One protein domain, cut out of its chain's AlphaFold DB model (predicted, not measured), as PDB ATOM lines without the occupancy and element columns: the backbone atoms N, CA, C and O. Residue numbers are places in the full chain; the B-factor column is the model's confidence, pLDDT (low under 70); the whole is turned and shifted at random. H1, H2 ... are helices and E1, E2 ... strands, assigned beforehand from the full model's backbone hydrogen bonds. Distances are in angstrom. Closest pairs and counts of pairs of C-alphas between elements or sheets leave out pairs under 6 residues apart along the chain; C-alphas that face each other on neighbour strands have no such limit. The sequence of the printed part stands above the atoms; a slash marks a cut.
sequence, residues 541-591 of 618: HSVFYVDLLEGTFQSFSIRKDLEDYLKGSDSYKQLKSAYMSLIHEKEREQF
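Overview. This is residues 541 to 591 of the 618 residues of the protein "Sensory box histidine kinase/response regulator" of Anaerostipes rhamnosivorans (UniProt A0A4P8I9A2). A hairpin of strands E1 and E2 makes one end; helix H2 packs on it with residues 572 to 575 and runs away from it, with shorter H1 packed on H2 and little H3 near H2's far end. The printed part has 51 residues, in the order E1, E2, H1, H2, H3, mixed helices and strands, compact, with a radius of gyration of the C-alphas of 11.0 A and spans of 30 by 24 by 17 A.

Arrangement. Start at E1, residues 543 to 547, antiparallel to E2, residues 552 to 557; N 545 and O 554, 2.8 A apart, are within hydrogen-bond range. H1, residues 560 to 566, touches H2, residues 572 to 582, at a steep tilt of 48 degrees, opposite ways; their closest C-alphas, Tyr 565 and Ala 578, are 5.6 A apart. H3, residues 588 to 591, is close but not clearly touching H2: C-alphas Met 580 and Arg 588, the closest, are 6.6 A apart. Every O i to N i+4 pair in H2 is within hydrogen-bond range, 2 of 3 in H1; H3 is too short for one.

Along the chain. Find C-alpha 543 at (-48.440, -48.742, 33.999), where E1 begins its 13.4 A; E2 spans 15.7 A, H1 10.1 A, H2 15.5 A and H3 5.3 A, ending at C-alpha 591 (-41.138, -50.232, 18.281).

Size, cuts and confidence. The farthest C-alphas, Glu 550 and Lys 586, are 30.9 A apart. The printed part has no cut; its four links are tight. Look for pLDDT under 70 at residues 585 to 591, among others.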
ATOM      1  N   HIS A 541     -46.665 -55.201  34.613       68.19
ATOM      2  CA  HIS A 541     -45.449 -54.879  35.373       68.19
ATOM      3  C   HIS A 541     -45.115 -53.383  35.408       68.19
ATOM      4  O   HIS A 541     -44.329 -52.943  36.245       68.19
ATOM      5  N   SER A 542     -45.637 -52.597  34.471       71.94
ATOM      6  CA  SER A 542     -45.492 -51.144  34.474       71.94
ATOM      7  C   SER A 542     -46.702 -50.506  33.806       71.94
ATOM      8  O   SER A 542     -47.141 -50.963  32.751       71.94
ATOM      9  N   VAL A 543     -47.248 -49.469  34.434       73.44
ATOM     10  CA  VAL A 543     -48.440 -48.742  33.999       73.44
ATOM     11  C   VAL A 543     -48.128 -47.253  34.046       73.44
ATOM     12  O   VAL A 543     -47.788 -46.714  35.102       73.44
ATOM     13  N   PHE A 544     -48.271 -46.601  32.895       72.00
ATOM     14  CA  PHE A 544     -48.009 -45.180  32.709       72.00
ATOM     15  C   PHE A 544     -49.242 -44.496  32.124       72.00
ATOM     16  O   PHE A 544     -49.888 -45.043  31.230       72.00
ATOM     17  N   TYR A 545     -49.534 -43.294  32.604       69.62
ATOM     18  CA  TYR A 545     -50.353 -42.321  31.890       69.62
ATOM     19  C   TYR A 545     -49.417 -41.390  31.129       69.62
ATOM     20  O   TYR A 545     -48.459 -40.888  31.708       69.62
ATOM     21  N   VAL A 546     -49.660 -41.189  29.837       73.06
ATOM     22  CA  VAL A 546     -48.833 -40.331  28.984       73.06
ATOM     23  C   VAL A 546     -49.701 -39.199  28.465       73.06
ATOM     24  O   VAL A 546     -50.718 -39.457  27.818       73.06
ATOM     25  N   ASP A 547     -49.275 -37.964  28.715       69.06
ATOM     26  CA  ASP A 547     -49.827 -36.788  28.061       69.06
ATOM     27  C   ASP A 547     -49.045 -36.533  26.766       69.06
ATOM     28  O   ASP A 547     -47.872 -36.151  26.769       69.06
ATOM     29  N   LEU A 548     -49.684 -36.800  25.627       72.31
ATOM     30  CA  LEU A 548     -49.062 -36.633  24.313       72.31
ATOM     31  C   LEU A 548     -48.944 -35.162  23.886       72.31
ATOM     32  O   LEU A 548     -48.103 -34.868  23.037       72.31
ATOM     33  N   LEU A 549     -49.765 -34.262  24.443       69.19
ATOM     34  CA  LEU A 549     -49.732 -32.831  24.137       69.19
ATOM     35  C   LEU A 549     -48.591 -32.154  24.895       69.19
ATOM     36  O   LEU A 549     -47.787 -31.447  24.287       69.19
ATOM     37  N   GLU A 550     -48.486 -32.414  26.198       69.75
ATOM     38  CA  GLU A 550     -47.409 -31.864  27.031       69.75
ATOM     39  C   GLU A 550     -46.093 -32.645  26.889       69.75
ATOM     40  O   GLU A 550     -45.016 -32.145  27.217       69.75
ATOM     41  N   GLY A 551     -46.146 -33.864  26.342       76.88
ATOM     42  CA  GLY A 551     -44.978 -34.724  26.174       76.88
ATOM     43  C   GLY A 551     -44.430 -35.245  27.504       76.88
ATOM     44  O   GLY A 551     -43.230 -35.539  27.597       76.88
ATOM     45  N   THR A 552     -45.293 -35.363  28.511       74.50
ATOM     46  CA  THR A 552     -44.983 -35.812  29.872       74.50
ATOM     47  C   THR A 552     -45.637 -37.165  30.163       74.50
ATOM     48  O   THR A 552     -46.507 -37.639  29.429       74.50
ATOM     49  N   PHE A 553     -45.193 -37.851  31.213       77.00
ATOM     50  CA  PHE A 553     -45.833 -39.074  31.686       77.00
ATOM     51  C   PHE A 553     -45.874 -39.134  33.214       77.00
ATOM     52  O   PHE A 553     -44.999 -38.620  33.903       77.00
ATOM     53  N   GLN A 554     -46.869 -39.846  33.737       74.06
ATOM     54  CA  GLN A 554     -47.005 -40.193  35.144       74.06
ATOM     55  C   GLN A 554     -46.986 -41.717  35.299       74.06
ATOM     56  O   GLN A 554     -47.741 -42.433  34.636       74.06
ATOM     57  N   SER A 555     -46.122 -42.236  36.171       71.25
ATOM     58  CA  SER A 555     -46.066 -43.664  36.491       71.25
ATOM     59  C   SER A 555     -47.017 -44.012  37.642       71.25
ATOM     60  O   SER A 555     -47.042 -43.349  38.675       71.25
ATOM     61  N   PHE A 556     -47.801 -45.078  37.470       69.44
ATOM     62  CA  PHE A 556     -48.644 -45.660  38.527       69.44
ATOM     63  C   PHE A 556     -48.059 -46.966  39.072       69.44
ATOM     64  O   PHE A 556     -48.255 -47.306  40.235       69.44
ATOM     65  N   SER A 557     -47.323 -47.687  38.228       67.75
ATOM     66  CA  SER A 557     -46.504 -48.842  38.586       67.75
ATOM     67  C   SER A 557     -45.315 -48.877  37.634       67.75
ATOM     68  O   SER A 557     -45.489 -48.649  36.437       67.75
ATOM     69  N   ILE A 558     -44.109 -49.128  38.134       71.50
ATOM     70  CA  ILE A 558     -42.900 -49.186  37.314       71.50
ATOM     71  C   ILE A 558     -42.008 -50.341  37.761       71.50
ATOM     72  O   ILE A 558     -41.846 -50.611  38.951       71.50
ATOM     73  N   ARG A 559     -41.429 -51.046  36.789       74.31
ATOM     74  CA  ARG A 559     -40.416 -52.072  37.030       74.31
ATOM     75  C   ARG A 559     -39.120 -51.377  37.473       74.31
ATOM     76  O   ARG A 559     -38.696 -50.424  36.828       74.31
ATOM     77  N   LYS A 560     -38.493 -51.846  38.558       72.44
ATOM     78  CA  LYS A 560     -37.326 -51.183  39.186       72.44
ATOM     79  C   LYS A 560     -36.170 -50.901  38.223       72.44
ATOM     80  O   LYS A 560     -35.538 -49.861  38.305       72.44
ATOM     81  N   ASP A 561     -35.913 -51.813  37.295       75.06
ATOM     82  CA  ASP A 561     -34.864 -51.639  36.291       75.06
ATOM     83  C   ASP A 561     -35.169 -50.494  35.316       75.06
ATOM     84  O   ASP A 561     -34.255 -49.783  34.929       75.06
ATOM     85  N   LEU A 562     -36.437 -50.276  34.947       73.88
ATOM     86  CA  LEU A 562     -36.863 -49.141  34.127       73.88
ATOM     87  C   LEU A 562     -36.800 -47.822  34.914       73.88
ATOM     88  O   LEU A 562     -36.462 -46.793  34.334       73.88
ATOM     89  N   GLU A 563     -37.068 -47.847  36.219       74.19
ATOM     90  CA  GLU A 563     -36.966 -46.675  37.102       74.19
ATOM     91  C   GLU A 563     -35.538 -46.101  37.143       74.19
ATOM     92  O   GLU A 563     -35.353 -44.887  37.000       74.19
ATOM     93  N   ASP A 564     -34.526 -46.974  37.200       77.00
ATOM     94  CA  ASP A 564     -33.107 -46.593  37.183       77.00
ATOM     95  C   ASP A 564     -32.705 -45.834  35.901       77.00
ATOM     96  O   ASP A 564     -31.871 -44.920  35.940       77.00
ATOM     97  N   TYR A 565     -33.316 -46.164  34.756       74.75
ATOM     98  CA  TYR A 565     -33.061 -45.466  33.488       74.75
ATOM     99  C   TYR A 565     -33.717 -44.083  33.419       74.75
ATOM    100  O   TYR A 565     -33.203 -43.196  32.731       74.75
ATOM    101  N   LEU A 566     -34.841 -43.883  34.110       74.56
ATOM    102  CA  LEU A 566     -35.602 -42.632  34.041       74.56
ATOM    103  C   LEU A 566     -35.026 -41.547  34.945       74.56
ATOM    104  O   LEU A 566     -35.183 -40.369  34.628       74.56
ATOM    105  N   LYS A 567     -34.336 -41.916  36.036       74.19
ATOM    106  CA  LYS A 567     -33.711 -40.976  36.991       74.19
ATOM    107  C   LYS A 567     -34.659 -39.859  37.462       74.19
ATOM    108  O   LYS A 567     -34.238 -38.718  37.629       74.19
ATOM    109  N   GLY A 568     -35.942 -40.177  37.638       72.56
ATOM    110  CA  GLY A 568     -36.967 -39.216  38.060       72.56
ATOM    111  C   GLY A 568     -37.436 -38.233  36.981       72.56
ATOM    112  O   GLY A 568     -38.119 -37.275  37.317       72.56
ATOM    113  N   SER A 569     -37.087 -38.446  35.707       78.44
ATOM    114  CA  SER A 569     -37.641 -37.673  34.590       78.44
ATOM    115  C   SER A 569     -39.101 -38.032  34.338       78.44
ATOM    116  O   SER A 569     -39.453 -39.210  34.321       78.44
ATOM    117  N   ASP A 570     -39.917 -37.021  34.071       79.44
ATOM    118  CA  ASP A 570     -41.313 -37.104  33.638       79.44
ATOM    119  C   ASP A 570     -41.459 -36.929  32.114       79.44
ATOM    120  O   ASP A 570     -42.569 -36.898  31.590       79.44
ATOM    121  N   SER A 571     -40.352 -36.850  31.363       81.38
ATOM    122  CA  SER A 571     -40.387 -36.647  29.913       81.38
ATOM    123  C   SER A 571     -40.738 -37.928  29.158       81.38
ATOM    124  O   SER A 571     -39.999 -38.918  29.189       81.38
ATOM    125  N   TYR A 572     -41.805 -37.890  28.354       77.56
ATOM    126  CA  TYR A 572     -42.221 -39.023  27.522       77.56
ATOM    127  C   TYR A 572     -41.139 -39.445  26.516       77.56
ATOM    128  O   TYR A 572     -40.953 -40.634  26.248       77.56
ATOM    129  N   LYS A 573     -40.348 -38.497  25.993       77.88
ATOM    130  CA  LYS A 573     -39.213 -38.807  25.102       77.88
ATOM    131  C   LYS A 573     -38.144 -39.637  25.813       77.88
ATOM    132  O   LYS A 573     -37.559 -40.544  25.212       77.88
ATOM    133  N   GLN A 574     -37.902 -39.338  27.086       78.06
ATOM    134  CA  GLN A 574     -36.947 -40.070  27.906       78.06
ATOM    135  C   GLN A 574     -37.503 -41.438  28.309       78.06
ATOM    136  O   GLN A 574     -36.769 -42.419  28.209       78.06
ATOM    137  N   LEU A 575     -38.805 -41.533  28.618       78.50
ATOM    138  CA  LEU A 575     -39.492 -42.813  28.816       78.50
ATOM    139  C   LEU A 575     -39.370 -43.723  27.600       78.50
ATOM    140  O   LEU A 575     -38.945 -44.867  27.728       78.50
ATOM    141  N   LYS A 576     -39.670 -43.201  26.407       76.56
ATOM    142  CA  LYS A 576     -39.538 -43.949  25.155       76.56
ATOM    143  C   LYS A 576     -38.100 -44.425  24.939       76.56
ATOM    144  O   LYS A 576     -37.889 -45.575  24.577       76.56
ATOM    145  N   SER A 577     -37.111 -43.572  25.202       75.81
ATOM    146  CA  SER A 577     -35.692 -43.917  25.034       75.81
ATOM    147  C   SER A 577     -35.231 -45.001  26.020       75.81
ATOM    148  O   SER A 577     -34.600 -45.973  25.608       75.81
ATOM    149  N   ALA A 578     -35.601 -44.876  27.298       75.75
ATOM    150  CA  ALA A 578     -35.326 -45.867  28.340       75.75
ATOM    151  C   ALA A 578     -36.010 -47.212  28.043       75.75
ATOM    152  O   ALA A 578     -35.413 -48.282  28.180       75.75
ATOM    153  N   TYR A 579     -37.245 -47.165  27.550       73.12
ATOM    154  CA  TYR A 579     -37.972 -48.359  27.143       73.12
ATOM    155  C   TYR A 579     -37.296 -49.058  25.954       73.12
ATOM    156  O   TYR A 579     -37.076 -50.265  25.999       73.12
ATOM    157  N   MET A 580     -36.854 -48.308  24.937       70.69
ATOM    158  CA  MET A 580     -36.124 -48.862  23.785       70.69
ATOM    159  C   MET A 580     -34.817 -49.565  24.181       70.69
ATOM    160  O   MET A 580     -34.449 -50.555  23.548       70.69
ATOM    161  N   SER A 581     -34.133 -49.113  25.240       70.06
ATOM    162  CA  SER A 581     -32.937 -49.805  25.745       70.06
ATOM    163  C   SER A 581     -33.227 -51.163  26.393       70.06
ATOM    164  O   SER A 581     -32.361 -52.035  26.359       70.06
ATOM    165  N   LEU A 582     -34.440 -51.373  26.914       70.12
ATOM    166  CA  LEU A 582     -34.857 -52.613  27.583       70.12
ATOM    167  C   LEU A 582     -35.477 -53.650  26.634       70.12
ATOM    168  O   LEU A 582     -35.649 -54.806  27.020       70.12
ATOM    169  N   ILE A 583     -35.795 -53.259  25.398       69.12
ATOM    170  CA  ILE A 583     -36.276 -54.167  24.349       69.12
ATOM    171  C   ILE A 583     -35.081 -54.883  23.710       69.12
ATOM    172  O   ILE A 583     -34.046 -54.269  23.424       69.12
ATOM    173  N   HIS A 584     -35.232 -56.184  23.460       70.56
ATOM    174  CA  HIS A 584     -34.226 -57.003  22.788       70.56
ATOM    175  C   HIS A 584     -33.965 -56.493  21.358       70.56
ATOM    176  O   HIS A 584     -34.903 -56.157  20.639       70.56
ATOM    177  N   GLU A 585     -32.706 -56.463  20.905       64.25
ATOM    178  CA  GLU A 585     -32.292 -55.810  19.644       64.25
ATOM    179  C   GLU A 585     -33.114 -56.215  18.411       64.25
ATOM    180  O   GLU A 585     -33.439 -55.365  17.590       64.25
ATOM    181  N   LYS A 586     -33.515 -57.489  18.321       63.00
ATOM    182  CA  LYS A 586     -34.334 -58.034  17.220       63.00
ATOM    183  C   LYS A 586     -35.786 -57.541  17.185       63.00
ATOM    184  O   LYS A 586     -36.435 -57.673  16.157       63.00
ATOM    185  N   GLU A 587     -36.301 -57.015  18.292       59.78
ATOM    186  CA  GLU A 587     -37.681 -56.526  18.407       59.78
ATOM    187  C   GLU A 587     -37.751 -54.996  18.347       59.78
ATOM    188  O   GLU A 587     -38.821 -54.441  18.115       59.78
ATOM    189  N   ARG A 588     -36.615 -54.294  18.485       64.25
ATOM    190  CA  ARG A 588     -36.562 -52.822  18.483       64.25
ATOM    191  C   ARG A 588     -37.133 -52.209  17.206       64.25
ATOM    192  O   ARG A 588     -37.795 -51.181  17.300       64.25
ATOM    193  N   GLU A 589     -36.951 -52.859  16.055       58.88
ATOM    194  CA  GLU A 589     -37.460 -52.378  14.762       58.88
ATOM    195  C   GLU A 589     -38.991 -52.219  14.736       58.88
ATOM    196  O   GLU A 589     -39.498 -51.265  14.144       58.88
ATOM    197  N   GLN A 590     -39.732 -53.078  15.453       57.47
ATOM    198  CA  GLN A 590     -41.197 -52.984  15.562       57.47
ATOM    199  C   GLN A 590     -41.661 -51.804  16.430       57.47
ATOM    200  O   GLN A 590     -42.769 -51.309  16.243       57.47
ATOM    201  N   PHE A 591     -40.819 -51.325  17.351       54.19
ATOM    202  CA  PHE A 591     -41.138 -50.232  18.281       54.19
ATOM    203  C   PHE A 591     -40.522 -48.879  17.873       54.19
ATOM    204  O   PHE A 591     -40.851 -47.841  18.455       54.19
TER     205      PHE A 591